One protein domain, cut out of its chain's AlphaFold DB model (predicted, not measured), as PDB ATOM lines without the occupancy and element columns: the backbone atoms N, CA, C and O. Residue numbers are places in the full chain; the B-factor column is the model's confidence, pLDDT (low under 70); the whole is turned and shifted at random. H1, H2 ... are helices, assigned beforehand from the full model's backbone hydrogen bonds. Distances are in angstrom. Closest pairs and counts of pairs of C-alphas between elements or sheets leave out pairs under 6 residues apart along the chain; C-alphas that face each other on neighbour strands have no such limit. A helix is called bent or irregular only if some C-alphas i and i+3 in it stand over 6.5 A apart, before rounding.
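What this domain is: This is residues 60 to 151 of the 167 residues of an uncharacterized protein of Paraglaciecola polaris LMG 21857 (UniProt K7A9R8). The model is a compact helical body of two pairs of side-by-side helices: the kinked H5 runs beside H2, and the short H1 runs beside H4. The short H3 stands steeply across H4, and the long link of residues 93 to 109 loops round the side of the body away from H5, so that this link and H5 lie toward opposite ends of the longest axis. The printed part has 92 residues with five named helices, in the order H1, H2, H3, H4, H5, and no named strand; its class is all helix. It is compact, with a radius of gyration of the C-alphas of 12.3 A, and its C-alphas span 32 by 27 by 20 A along the three main axes.

Where its parts are: The longest helix by residues is H5, residues 129 to 144, which measures 23.3 A from its first to its last C-alpha; C-alpha 129 is at (-6.854, -5.002, -7.072) and C-alpha 144 at (-25.041, 8.458, -12.655). H5 has a kink of 43 degrees near residue 138, and it is irregular, with C-alphas 138 and 141 7.3 A apart. H2, residues 69 to 82, is 19.3 A long. H2 is neither bent nor irregular, but only just: C-alphas 79 and 82 are 6.1 A apart. H4, residues 110 to 123, is 20.0 A long. H1, residues 60 to 66, is 10.0 A long and begins with C-alpha 60 at (-14.963, 0.792, 2.433). H3, residues 87 to 92, is 8.3 A long.

How they stand to each other: H5 touches H2 with its residues 135 to 142 alone, and the closest C-alphas are those of Asn 71 and Val 139, 5.4 A apart. The two run opposite ways at a shallow tilt of 24 degrees. H2 has its centre nearest to the mean of the C-alphas, at 5.6 A. It is close to H4 but not clearly touching it: the closest C-alphas, those of Val 76 and Ile 116, are 7.8 A apart, and the two run the same way at a shallow tilt of 30 degrees. H2 is also close to H1 but not clearly touching it, with the C-alphas of Phe 64 and Val 72 closest at 6.1 A. H1 and H4 touch, with 20 pairs of C-alphas within 8 A; the closest, those of Glu 61 and Gly 117, are 4.0 A apart. They run opposite ways at a shallow tilt of 22 degrees. H3 touches H4 at a steep tilt of 56 degrees, the C-alphas of Val 91 and Ile 116 being closest at 5.5 A. H3 and H2 only just touch, with 3 pairs of C-alphas within 8 A, the closest those of Gln 80 and Val 87 at 5.6 A; H2 touches H3 with residues 76 to 80 alone. H5 is apart from H1, H3 and H4. In H1, H2, H3 and H4 every O i to N i+4 pair is within hydrogen-bond range; in H5, 8 of 12 are.

The domain as a whole: The two C-alphas farthest apart are those of Glu 98 and Thr 129, at 33.1 A. The C-alphas of the first and last printed residues, Glu 60 and Arg 151, are 14.2 A apart. The printed part has no cut. The link from H3 to H4, residues 93 to 109, is long, and its C-alphas lie 11 to 18 A from the mean of the C-alphas; the links H1 to H2, H2 to H3 and H4 to H5 are tight. The mean pLDDT of the printed part is 95.6, and no printed residue is under 70.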
ATOM      1  N   GLU A  60     -13.764   1.623   2.312       95.69
ATOM      2  CA  GLU A  60     -14.963   0.792   2.433       95.69
ATOM      3  C   GLU A  60     -16.025   1.481   3.292       95.69
ATOM      4  O   GLU A  60     -17.176   1.613   2.878       95.69
ATOM      5  N   GLU A  61     -15.649   1.975   4.472       96.44
ATOM      6  CA  GLU A  61     -16.589   2.642   5.375       96.44
ATOM      7  C   GLU A  61     -17.217   3.889   4.734       96.44
ATOM      8  O   GLU A  61     -18.437   4.054   4.794       96.44
ATOM      9  N   ARG A  62     -16.414   4.727   4.065       96.56
ATOM     10  CA  ARG A  62     -16.885   5.902   3.319       96.56
ATOM     11  C   ARG A  62     -17.833   5.502   2.193       96.56
ATOM     12  O   ARG A  62     -18.906   6.091   2.053       96.56
ATOM     13  N   ALA A  63     -17.471   4.484   1.414       96.56
ATOM     14  CA  ALA A  63     -18.278   4.017   0.296       96.56
ATOM     15  C   ALA A  63     -19.647   3.512   0.749       96.56
ATOM     16  O   ALA A  63     -20.663   3.916   0.189       96.56
ATOM     17  N   PHE A  64     -19.712   2.698   1.803       97.62
ATOM     18  CA  PHE A  64     -20.987   2.182   2.303       97.62
ATOM     19  C   PHE A  64     -21.866   3.247   2.967       97.62
ATOM     20  O   PHE A  64     -23.091   3.090   3.009       97.62
ATOM     21  N   GLN A  65     -21.290   4.357   3.431       96.81
ATOM     22  CA  GLN A  65     -22.072   5.514   3.863       96.81
ATOM     23  C   GLN A  65     -22.659   6.313   2.694       96.81
ATOM     24  O   GLN A  65     -23.773   6.821   2.820       96.81
ATOM     25  N   ASP A  66     -21.949   6.404   1.568       97.19
ATOM     26  CA  ASP A  66     -22.330   7.288   0.461       97.19
ATOM     27  C   ASP A  66     -23.126   6.631  -0.650       97.19
ATOM     28  O   ASP A  66     -24.011   7.271  -1.217       97.19
ATOM     29  N   LEU A  67     -22.810   5.381  -0.983       97.69
ATOM     30  CA  LEU A  67     -23.398   4.704  -2.129       97.69
ATOM     31  C   LEU A  67     -24.930   4.650  -2.020       97.69
ATOM     32  O   LEU A  67     -25.465   4.396  -0.934       97.69
ATOM     33  N   PRO A  68     -25.666   4.802  -3.133       97.62
ATOM     34  CA  PRO A  68     -27.088   4.490  -3.156       97.62
ATOM     35  C   PRO A  68     -27.338   3.076  -2.617       97.62
ATOM     36  O   PRO A  68     -26.541   2.162  -2.843       97.62
ATOM     37  N   TRP A  69     -28.444   2.879  -1.893       97.31
ATOM     38  CA  TRP A  69     -28.743   1.586  -1.262       97.31
ATOM     39  C   TRP A  69     -28.699   0.388  -2.227       97.31
ATOM     40  O   TRP A  69     -28.106  -0.629  -1.864       97.31
ATOM     41  N   PRO A  70     -29.210   0.483  -3.472       96.25
ATOM     42  CA  PRO A  70     -29.084  -0.613  -4.433       96.25
ATOM     43  C   PRO A  70     -27.630  -1.021  -4.706       96.25
ATOM     44  O   PRO A  70     -27.333  -2.209  -4.812       96.25
ATOM     45  N   ASN A  71     -26.702  -0.060  -4.763       97.62
ATOM     46  CA  ASN A  71     -25.277  -0.328  -4.968       97.62
ATOM     47  C   ASN A  71     -24.607  -0.884  -3.704       97.62
ATOM     48  O   ASN A  71     -23.685  -1.695  -3.809       97.62
ATOM     49  N   VAL A  72     -25.090  -0.516  -2.513       97.94
ATOM     50  CA  VAL A  72     -24.692  -1.183  -1.265       97.94
ATOM     51  C   VAL A  72     -25.090  -2.656  -1.308       97.94
ATOM     52  O   VAL A  72     -24.226  -3.511  -1.128       97.94
ATOM     53  N   LEU A  73     -26.349  -2.971  -1.624       97.19
ATOM     54  CA  LEU A  73     -26.807  -4.359  -1.742       97.19
ATOM     55  C   LEU A  73     -26.036  -5.133  -2.817       97.19
ATOM     56  O   LEU A  73     -25.633  -6.266  -2.570       97.19
ATOM     57  N   ALA A  74     -25.760  -4.519  -3.972       97.12
ATOM     58  CA  ALA A  74     -24.933  -5.129  -5.015       97.12
ATOM     59  C   ALA A  74     -23.523  -5.475  -4.506       97.12
ATOM     60  O   ALA A  74     -23.008  -6.551  -4.796       97.12
ATOM     61  N   SER A  75     -22.920  -4.605  -3.693       97.81
ATOM     62  CA  SER A  75     -21.606  -4.844  -3.083       97.81
ATOM     63  C   SER A  75     -21.634  -5.995  -2.071       97.81
ATOM     64  O   SER A  75     -20.725  -6.821  -2.040       97.81
ATOM     65  N   VAL A  76     -22.683  -6.057  -1.246       97.75
ATOM     66  CA  VAL A  76     -22.887  -7.118  -0.245       97.75
ATOM     67  C   VAL A  76     -23.095  -8.470  -0.941       97.75
ATOM     68  O   VAL A  76     -22.475  -9.457  -0.548       97.75
ATOM     69  N   LYS A  77     -23.898  -8.508  -2.011       97.00
ATOM     70  CA  LYS A  77     -24.100  -9.706  -2.838       97.00
ATOM     71  C   LYS A  77     -22.830 -10.141  -3.549       97.00
ATOM     72  O   LYS A  77     -22.482 -11.308  -3.475       97.00
ATOM     73  N   LEU A  78     -22.082  -9.211  -4.146       97.50
ATOM     74  CA  LEU A  78     -20.780  -9.515  -4.746       97.50
ATOM     75  C   LEU A  78     -19.855 -10.206  -3.731       97.50
ATOM     76  O   LEU A  78     -19.252 -11.235  -4.031       97.50
ATOM     77  N   ALA A  79     -19.776  -9.670  -2.509       97.44
ATOM     78  CA  ALA A  79     -18.967 -10.262  -1.451       97.44
ATOM     79  C   ALA A  79     -19.444 -11.670  -1.044       97.44
ATOM     80  O   ALA A  79     -18.608 -12.533  -0.771       97.44
ATOM     81  N   GLN A  80     -20.754 -11.919  -1.012       97.06
ATOM     82  CA  GLN A  80     -21.311 -13.227  -0.661       97.06
ATOM     83  C   GLN A  80     -21.165 -14.240  -1.803       97.06
ATOM     84  O   GLN A  80     -20.578 -15.304  -1.611       97.06
ATOM     85  N   ASP A  81     -21.701 -13.903  -2.970       96.31
ATOM     86  CA  ASP A  81     -21.982 -14.842  -4.052       96.31
ATOM     87  C   ASP A  81     -20.749 -15.100  -4.918       96.31
ATOM     88  O   ASP A  81     -20.490 -16.239  -5.304       96.31
ATOM     89  N   GLU A  82     -19.962 -14.059  -5.204       94.62
ATOM     90  CA  GLU A  82     -18.793 -14.182  -6.083       94.62
ATOM     91  C   GLU A  82     -17.488 -14.343  -5.308       94.62
ATOM     92  O   GLU A  82     -16.591 -15.067  -5.739       94.62
ATOM     93  N   LEU A  83     -17.366 -13.681  -4.154       95.06
ATOM     94  CA  LEU A  83     -16.135 -13.700  -3.359       95.06
ATOM     95  C   LEU A  83     -16.169 -14.718  -2.206       95.06
ATOM     96  O   LEU A  83     -15.138 -14.955  -1.574       95.06
ATOM     97  N   GLY A  84     -17.326 -15.335  -1.941       95.44
ATOM     98  CA  GLY A  84     -17.471 -16.437  -0.988       95.44
ATOM     99  C   GLY A  84     -17.330 -16.042   0.485       95.44
ATOM    100  O   GLY A  84     -17.021 -16.893   1.321       95.44
ATOM    101  N   PHE A  85     -17.523 -14.767   0.836       96.94
ATOM    102  CA  PHE A  85     -17.482 -14.334   2.231       96.94
ATOM    103  C   PHE A  85     -18.761 -14.724   2.982       96.94
ATOM    104  O   PHE A  85     -19.873 -14.653   2.458       96.94
ATOM    105  N   SER A  86     -18.624 -15.040   4.273       96.44
ATOM    106  CA  SER A  86     -19.750 -15.215   5.206       96.44
ATOM    107  C   SER A  86     -20.376 -13.864   5.582       96.44
ATOM    108  O   SER A  86     -20.348 -13.456   6.742       96.44
ATOM    109  N   VAL A  87     -20.900 -13.137   4.592       96.94
ATOM    110  CA  VAL A  87     -21.310 -11.732   4.719       96.94
ATOM    111  C   VAL A  87     -22.335 -11.518   5.829       96.94
ATOM    112  O   VAL A  87     -22.161 -10.610   6.641       96.94
ATOM    113  N   HIS A  88     -23.360 -12.371   5.920       96.50
ATOM    114  CA  HIS A  88     -24.375 -12.264   6.976       96.50
ATOM    115  C   HIS A  88     -23.754 -12.314   8.376       96.50
ATOM    116  O   HIS A  88     -23.948 -11.382   9.155       96.50
ATOM    117  N   ASP A  89     -22.940 -13.331   8.668       95.88
ATOM    118  CA  ASP A  89     -22.289 -13.484   9.974       95.88
ATOM    119  C   ASP A  89     -21.346 -12.311  10.276       95.88
ATOM    120  O   ASP A  89     -21.300 -11.785  11.393       95.88
ATOM    121  N   GLN A  90     -20.606 -11.856   9.263       97.19
ATOM    122  CA  GLN A  90     -19.656 -10.755   9.390       97.19
ATOM    123  C   GLN A  90     -20.363  -9.437   9.715       97.19
ATOM    124  O   GLN A  90     -19.954  -8.756  10.660       97.19
ATOM    125  N   VAL A  91     -21.448  -9.110   9.008       97.31
ATOM    126  CA  VAL A  91     -22.260  -7.909   9.260       97.31
ATOM    127  C   VAL A  91     -23.006  -8.032  10.588       97.31
ATOM    128  O   VAL A  91     -22.955  -7.110  11.403       97.31
ATOM    129  N   ARG A  92     -23.619  -9.186  10.884       96.00
ATOM    130  CA  ARG A  92     -24.327  -9.431  12.151       96.00
ATOM    131  C   ARG A  92     -23.407  -9.292  13.361       96.00
ATOM    132  O   ARG A  92     -23.826  -8.757  14.380       96.00
ATOM    133  N   SER A  93     -22.129  -9.659  13.241       95.69
ATOM    134  CA  SER A  93     -21.135  -9.442  14.305       95.69
ATOM    135  C   SER A  93     -20.856  -7.962  14.625       95.69
ATOM    136  O   SER A  93     -20.172  -7.664  15.607       95.69
ATOM    137  N   LYS A  94     -21.309  -7.035  13.770       95.50
ATOM    138  CA  LYS A  94     -21.165  -5.575  13.909       95.50
ATOM    139  C   LYS A  94     -22.506  -4.863  14.082       95.50
ATOM    140  O   LYS A  94     -22.528  -3.717  14.519       95.50
ATOM    141  N   PHE A  95     -23.609  -5.537  13.768       95.00
ATOM    142  CA  PHE A  95     -24.961  -5.007  13.827       95.00
ATOM    143  C   PHE A  95     -25.717  -5.627  15.006       95.00
ATOM    144  O   PHE A  95     -26.056  -6.808  14.991       95.00
ATOM    145  N   LEU A  96     -25.962  -4.834  16.053       87.88
ATOM    146  CA  LEU A  96     -26.541  -5.319  17.316       87.88
ATOM    147  C   LEU A  96     -28.033  -5.690  17.207       87.88
ATOM    148  O   LEU A  96     -28.541  -6.429  18.047       87.88
ATOM    149  N   GLU A  97     -28.721  -5.257  16.154       91.44
ATOM    150  CA  GLU A  97     -30.144  -5.523  15.901       91.44
ATOM    151  C   GLU A  97     -30.346  -6.784  15.048       91.44
ATOM    152  O   GLU A  97     -29.429  -7.226  14.356       91.44
ATOM    153  N   GLU A  98     -31.530  -7.396  15.112       90.31
ATOM    154  CA  GLU A  98     -31.829  -8.566  14.282       90.31
ATOM    155  C   GLU A  98     -31.629  -8.264  12.795       90.31
ATOM    156  O   GLU A  98     -32.032  -7.220  12.288       90.31
ATOM    157  N   LEU A  99     -30.966  -9.195  12.109       94.31
ATOM    158  CA  LEU A  99     -30.647  -9.091  10.695       94.31
ATOM    159  C   LEU A  99     -31.035 -10.398  10.024       94.31
ATOM    160  O   LEU A  99     -30.534 -11.465  10.397       94.31
ATOM    161  N   ASP A 100     -31.920 -10.301   9.042       93.81
ATOM    162  CA  ASP A 100     -32.358 -11.440   8.247       93.81
ATOM    163  C   ASP A 100     -31.166 -12.070   7.510       93.81
ATOM    164  O   ASP A 100     -30.232 -11.378   7.101       93.81
ATOM    165  N   LYS A 101     -31.190 -13.394   7.350       92.81
ATOM    166  CA  LYS A 101     -30.210 -14.121   6.534       92.81
ATOM    167  C   LYS A 101     -30.341 -13.788   5.056       92.81
ATOM    168  O   LYS A 101     -29.352 -13.865   4.333       92.81
ATOM    169  N   ASN A 102     -31.545 -13.441   4.616       93.94
ATOM    170  CA  ASN A 102     -31.783 -12.997   3.263       93.94
ATOM    171  C   ASN A 102     -31.345 -11.531   3.101       93.94
ATOM    172  O   ASN A 102     -31.971 -10.631   3.650       93.94
ATOM    173  N   ILE A 103     -30.289 -11.285   2.322       93.75
ATOM    174  CA  ILE A 103     -29.793  -9.924   2.040       93.75
ATOM    175  C   ILE A 103     -30.849  -9.079   1.317       93.75
ATOM    176  O   ILE A 103     -30.899  -7.867   1.509       93.75
ATOM    177  N   ASP A 104     -31.728  -9.698   0.524       93.12
ATOM    178  CA  ASP A 104     -32.765  -8.976  -0.226       93.12
ATOM    179  C   ASP A 104     -33.824  -8.323   0.664       93.12
ATOM    180  O   ASP A 104     -34.527  -7.417   0.218       93.12
ATOM    181  N   THR A 105     -33.947  -8.757   1.920       94.94
ATOM    182  CA  THR A 105     -34.884  -8.162   2.880       94.94
ATOM    183  C   THR A 105     -34.244  -7.050   3.709       94.94
ATOM    184  O   THR A 105     -34.927  -6.411   4.512       94.94
ATOM    185  N   TRP A 106     -32.947  -6.779   3.524       96.38
ATOM    186  CA  TRP A 106     -32.247  -5.749   4.282       96.38
ATOM    187  C   TRP A 106     -32.756  -4.356   3.911       96.38
ATOM    188  O   TRP A 106     -32.785  -3.952   2.746       96.38
ATOM    189  N   MET A 107     -33.114  -3.593   4.940       96.12
ATOM    190  CA  MET A 107     -33.590  -2.222   4.799       96.12
ATOM    191  C   MET A 107     -32.467  -1.225   5.067       96.12
ATOM    192  O   MET A 107     -31.693  -1.386   6.014       96.12
ATOM    193  N   ASP A 108     -32.410  -0.170   4.251       97.56
ATOM    194  CA  ASP A 108     -31.410   0.881   4.406       97.56
ATOM    195  C   ASP A 108     -31.511   1.535   5.792       97.56
ATOM    196  O   ASP A 108     -32.574   1.994   6.217       97.56
ATOM    197  N   SER A 109     -30.384   1.599   6.495       97.06
ATOM    198  CA  SER A 109     -30.252   2.398   7.704       97.06
ATOM    199  C   SER A 109     -28.799   2.825   7.926       97.06
ATOM    200  O   SER A 109     -27.870   2.083   7.585       97.06
ATOM    201  N   PRO A 110     -28.559   3.973   8.590       96.75
ATOM    202  CA  PRO A 110     -27.204   4.412   8.927       96.75
ATOM    203  C   PRO A 110     -26.411   3.376   9.741       96.75
ATOM    204  O   PRO A 110     -25.215   3.174   9.517       96.75
ATOM    205  N   LYS A 111     -27.082   2.674  10.665       97.44
ATOM    206  CA  LYS A 111     -26.464   1.636  11.501       97.44
ATOM    207  C   LYS A 111     -26.043   0.423  10.673       97.44
ATOM    208  O   LYS A 111     -24.940  -0.084  10.868       97.44
ATOM    209  N   LEU A 112     -26.893  -0.020   9.745       97.94
ATOM    210  CA  LEU A 112     -26.577  -1.156   8.883       97.94
ATOM    211  C   LEU A 112     -25.447  -0.812   7.911       97.94
ATOM    212  O   LEU A 112     -24.498  -1.578   7.798       97.94
ATOM    213  N   ARG A 113     -25.475   0.377   7.296       98.12
ATOM    214  CA  ARG A 113     -24.371   0.882   6.459       98.12
ATOM    215  C   ARG A 113     -23.039   0.885   7.201       98.12
ATOM    216  O   ARG A 113     -22.041   0.396   6.681       98.12
ATOM    217  N   THR A 114     -23.045   1.368   8.444       97.44
ATOM    218  CA  THR A 114     -21.862   1.359   9.315       97.44
ATOM    219  C   THR A 114     -21.369  -0.065   9.574       97.44
ATOM    220  O   THR A 114     -20.183  -0.350   9.424       97.44
ATOM    221  N   ALA A 115     -22.274  -0.985   9.919       98.06
ATOM    222  CA  ALA A 115     -21.923  -2.380  10.163       98.06
ATOM    223  C   ALA A 115     -21.341  -3.067   8.914       98.06
ATOM    224  O   ALA A 115     -20.354  -3.795   9.033       98.06
ATOM    225  N   ILE A 116     -21.906  -2.799   7.732       98.31
ATOM    226  CA  ILE A 116     -21.414  -3.308   6.446       98.31
ATOM    227  C   ILE A 116     -20.012  -2.768   6.157       98.31
ATOM    228  O   ILE A 116     -19.117  -3.557   5.870       98.31
ATOM    229  N   GLY A 117     -19.792  -1.458   6.299       97.50
ATOM    230  CA  GLY A 117     -18.477  -0.851   6.079       97.50
ATOM    231  C   GLY A 117     -17.390  -1.431   6.983       97.50
ATOM    232  O   GLY A 117     -16.333  -1.843   6.503       97.50
ATOM    233  N   ILE A 118     -17.680  -1.563   8.281       97.19
ATOM    234  CA  ILE A 118     -16.743  -2.163   9.241       97.19
ATOM    235  C   ILE A 118     -16.463  -3.631   8.895       97.19
ATOM    236  O   ILE A 118     -15.319  -4.078   9.020       97.19
ATOM    237  N   ALA A 119     -17.486  -4.396   8.498       97.62
ATOM    238  CA  ALA A 119     -17.321  -5.786   8.084       97.62
ATOM    239  C   ALA A 119     -16.409  -5.872   6.854       97.62
ATOM    240  O   ALA A 119     -15.355  -6.499   6.941       97.62
ATOM    241  N   ALA A 120     -16.749  -5.155   5.780       97.56
ATOM    242  CA  ALA A 120     -16.012  -5.145   4.522       97.56
ATOM    243  C   ALA A 120     -14.526  -4.836   4.709       97.56
ATOM    244  O   ALA A 120     -13.674  -5.583   4.222       97.56
ATOM    245  N   LYS A 121     -14.216  -3.801   5.496       95.69
ATOM    246  CA  LYS A 121     -12.849  -3.424   5.858       95.69
ATOM    247  C   LYS A 121     -12.137  -4.520   6.653       95.69
ATOM    248  O   LYS A 121     -11.040  -4.947   6.293       95.69
ATOM    249  N   LYS A 122     -12.737  -4.996   7.755       95.62
ATOM    250  CA  LYS A 122     -12.070  -5.937   8.678       95.62
ATOM    251  C   LYS A 122     -11.812  -7.300   8.055       95.62
ATOM    252  O   LYS A 122     -10.783  -7.905   8.345       95.62
ATOM    253  N   THR A 123     -12.729  -7.791   7.230       95.38
ATOM    254  CA  THR A 123     -12.563  -9.072   6.530       95.38
ATOM    255  C   THR A 123     -11.929  -8.908   5.155       95.38
ATOM    256  O   THR A 123     -11.610  -9.903   4.510       95.38
ATOM    257  N   GLY A 124     -11.694  -7.664   4.731       95.25
ATOM    258  CA  GLY A 124     -10.995  -7.317   3.507       95.25
ATOM    259  C   GLY A 124     -11.713  -7.819   2.264       95.25
ATOM    260  O   GLY A 124     -11.061  -8.460   1.438       95.25
ATOM    261  N   TRP A 125     -13.020  -7.553   2.133       97.06
ATOM    262  CA  TRP A 125     -13.825  -7.991   0.981       97.06
ATOM    263  C   TRP A 125     -13.176  -7.592  -0.344       97.06
ATOM    264  O   TRP A 125     -12.995  -8.438  -1.218       97.06
ATOM    265  N   PHE A 126     -12.704  -6.347  -0.430       95.81
ATOM    266  CA  PHE A 126     -12.206  -5.731  -1.663       95.81
ATOM    267  C   PHE A 126     -10.718  -5.353  -1.586       95.81
ATOM    268  O   PHE A 126     -10.264  -4.417  -2.233       95.81
ATOM    269  N   LYS A 127      -9.943  -6.087  -0.775       88.38
ATOM    270  CA  LYS A 127      -8.578  -5.700  -0.373       88.38
ATOM    271  C   LYS A 127      -7.515  -5.777  -1.478       88.38
ATOM    272  O   LYS A 127      -6.482  -5.118  -1.364       88.38
ATOM    273  N   ASP A 128      -7.705  -6.611  -2.499       89.12
ATOM    274  CA  ASP A 128      -6.783  -6.676  -3.641       89.12
ATOM    275  C   ASP A 128      -7.367  -6.020  -4.889       89.12
ATOM    276  O   ASP A 128      -8.568  -5.780  -4.990       89.12
ATOM    277  N   THR A 129      -6.494  -5.726  -5.850       88.81
ATOM    278  CA  THR A 129      -6.854  -5.002  -7.072       88.81
ATOM    279  C   THR A 129      -7.895  -5.730  -7.915       88.81
ATOM    280  O   THR A 129      -8.700  -5.073  -8.561       88.81
ATOM    281  N   THR A 130      -7.910  -7.065  -7.906       93.25
ATOM    282  CA  THR A 130      -8.882  -7.850  -8.676       93.25
ATOM    283  C   THR A 130     -10.276  -7.719  -8.076       93.25
ATOM    284  O   THR A 130     -11.233  -7.426  -8.788       93.25
ATOM    285  N   ARG A 131     -10.397  -7.877  -6.755       95.25
ATOM    286  CA  ARG A 131     -11.677  -7.726  -6.048       95.25
ATOM    287  C   ARG A 131     -12.140  -6.273  -6.004       95.25
ATOM    288  O   ARG A 131     -13.334  -6.021  -6.123       95.25
ATOM    289  N   GLY A 132     -11.206  -5.332  -5.897       94.12
ATOM    290  CA  GLY A 132     -11.478  -3.902  -6.017       94.12
ATOM    291  C   GLY A 132     -12.039  -3.519  -7.391       94.12
ATOM    292  O   GLY A 132     -13.009  -2.772  -7.451       94.12
ATOM    293  N   ASP A 133     -11.501  -4.068  -8.485       94.94
ATOM    294  CA  ASP A 133     -12.018  -3.826  -9.844       94.94
ATOM    295  C   ASP A 133     -13.435  -4.392 -10.040       94.94
ATOM    296  O   ASP A 133     -14.315  -3.712 -10.573       94.94
ATOM    297  N   LEU A 134     -13.694  -5.610  -9.549       96.69
ATOM    298  CA  LEU A 134     -15.044  -6.189  -9.553       96.69
ATOM    299  C   LEU A 134     -16.026  -5.325  -8.761       96.69
ATOM    300  O   LEU A 134     -17.132  -5.040  -9.226       96.69
ATOM    301  N   TRP A 135     -15.607  -4.861  -7.583       97.56
ATOM    302  CA  TRP A 135     -16.431  -3.993  -6.760       97.56
ATOM    303  C   TRP A 135     -16.716  -2.661  -7.444       97.56
ATOM    304  O   TRP A 135     -17.874  -2.250  -7.509       97.56
ATOM    305  N   PHE A 136     -15.696  -2.034  -8.036       95.25
ATOM    306  CA  PHE A 136     -15.865  -0.802  -8.798       95.25
ATOM    307  C   PHE A 136     -16.881  -0.973  -9.931       95.25
ATOM    308  O   PHE A 136     -17.778  -0.146 -10.067       95.25
ATOM    309  N   LYS A 137     -16.823  -2.071 -10.696       95.81
ATOM    310  CA  LYS A 137     -17.817  -2.367 -11.743       95.81
ATOM    311  C   LYS A 137     -19.236  -2.439 -11.180       95.81
ATOM    312  O   LYS A 137     -20.133  -1.819 -11.752       95.81
ATOM    313  N   ALA A 138     -19.425  -3.112 -10.044       95.38
ATOM    314  CA  ALA A 138     -20.726  -3.240  -9.387       95.38
ATOM    315  C   ALA A 138     -21.290  -1.894  -8.891       95.38
ATOM    316  O   ALA A 138     -22.505  -1.679  -8.913       95.38
ATOM    317  N   VAL A 139     -20.429  -0.968  -8.460       95.75
ATOM    318  CA  VAL A 139     -20.861   0.338  -7.930       95.75
ATOM    319  C   VAL A 139     -20.801   1.471  -8.949       95.75
ATOM    320  O   VAL A 139     -21.414   2.506  -8.719       95.75
ATOM    321  N   SER A 140     -20.142   1.285 -10.094       94.38
ATOM    322  CA  SER A 140     -19.980   2.316 -11.128       94.38
ATOM    323  C   SER A 140     -21.289   2.963 -11.610       94.38
ATOM    324  O   SER A 140     -21.282   4.179 -11.819       94.38
ATOM    325  N   PRO A 141     -22.445   2.261 -11.696       94.31
ATOM    326  CA  PRO A 141     -23.703   2.916 -12.053       94.31
ATOM    327  C   PRO A 141     -24.143   3.992 -11.050       94.31
ATOM    328  O   PRO A 141     -24.878   4.899 -11.431       94.31
ATOM    329  N   ALA A 142     -23.674   3.942  -9.794       95.31
ATOM    330  CA  ALA A 142     -23.972   4.958  -8.783       95.31
ATOM    331  C   ALA A 142     -23.490   6.355  -9.191       95.31
ATOM    332  O   ALA A 142     -24.088   7.341  -8.785       95.31
ATOM    333  N   PHE A 143     -22.445   6.463 -10.016       92.44
ATOM    334  CA  PHE A 143     -21.935   7.759 -10.475       92.44
ATOM    335  C   PHE A 143     -22.889   8.487 -11.435       92.44
ATOM    336  O   PHE A 143     -22.674   9.660 -11.720       92.44
ATOM    337  N   GLN A 144     -23.951   7.823 -11.908       92.75
ATOM    338  CA  GLN A 144     -25.041   8.458 -12.655       92.75
ATOM    339  C   GLN A 144     -26.127   9.049 -11.737       92.75
ATOM    340  O   GLN A 144     -27.018   9.749 -12.210       92.75
ATOM    341  N   ASP A 145     -26.076   8.767 -10.432       94.12
ATOM    342  CA  ASP A 145     -27.007   9.304  -9.444       94.12
ATOM    343  C   ASP A 145     -26.550  10.698  -8.974       94.12
ATOM    344  O   ASP A 145     -25.475  10.875  -8.393       94.12
ATOM    345  N   GLU A 146     -27.386  11.715  -9.203       93.81
ATOM    346  CA  GLU A 146     -27.073  13.103  -8.837       93.81
ATOM    347  C   GLU A 146     -26.924  13.325  -7.325       93.81
ATOM    348  O   GLU A 146     -26.203  14.230  -6.891       93.81
ATOM    349  N   ALA A 147     -27.630  12.545  -6.501       95.06
ATOM    350  CA  ALA A 147     -27.528  12.644  -5.052       95.06
ATOM    351  C   ALA A 147     -26.212  12.031  -4.562       95.06
ATOM    352  O   ALA A 147     -25.589  12.599  -3.663       95.06
ATOM    353  N   PHE A 148     -25.755  10.936  -5.178       96.00
ATOM    354  CA  PHE A 148     -24.431  10.368  -4.934       96.00
ATOM    355  C   PHE A 148     -23.313  11.315  -5.373       96.00
ATOM    356  O   PHE A 148     -22.354  11.493  -4.629       96.00
ATOM    357  N   GLY A 149     -23.463  12.009  -6.506       94.25
ATOM    358  CA  GLY A 149     -22.478  12.988  -6.993       94.25
ATOM    359  C   GLY A 149     -22.154  14.127  -6.010       94.25
ATOM    360  O   GLY A 149     -21.116  14.774  -6.126       94.25
ATOM    361  N   LYS A 150     -23.011  14.360  -5.007       95.38
ATOM    362  CA  LYS A 150     -22.830  15.373  -3.947       95.38
ATOM    363  C   LYS A 150     -22.217  14.805  -2.662       95.38
ATOM    364  O   LYS A 150     -22.088  15.523  -1.672       95.38
ATOM    365  N   ARG A 151     -21.896  13.513  -2.641       96.19
ATOM    366  CA  ARG A 151     -21.342  12.811  -1.483       96.19
ATOM    367  C   ARG A 151     -19.817  12.854  -1.471       96.19
ATOM    368  O   ARG A 151     -19.189  13.041  -2.509       96.19
TER     369      ARG A 151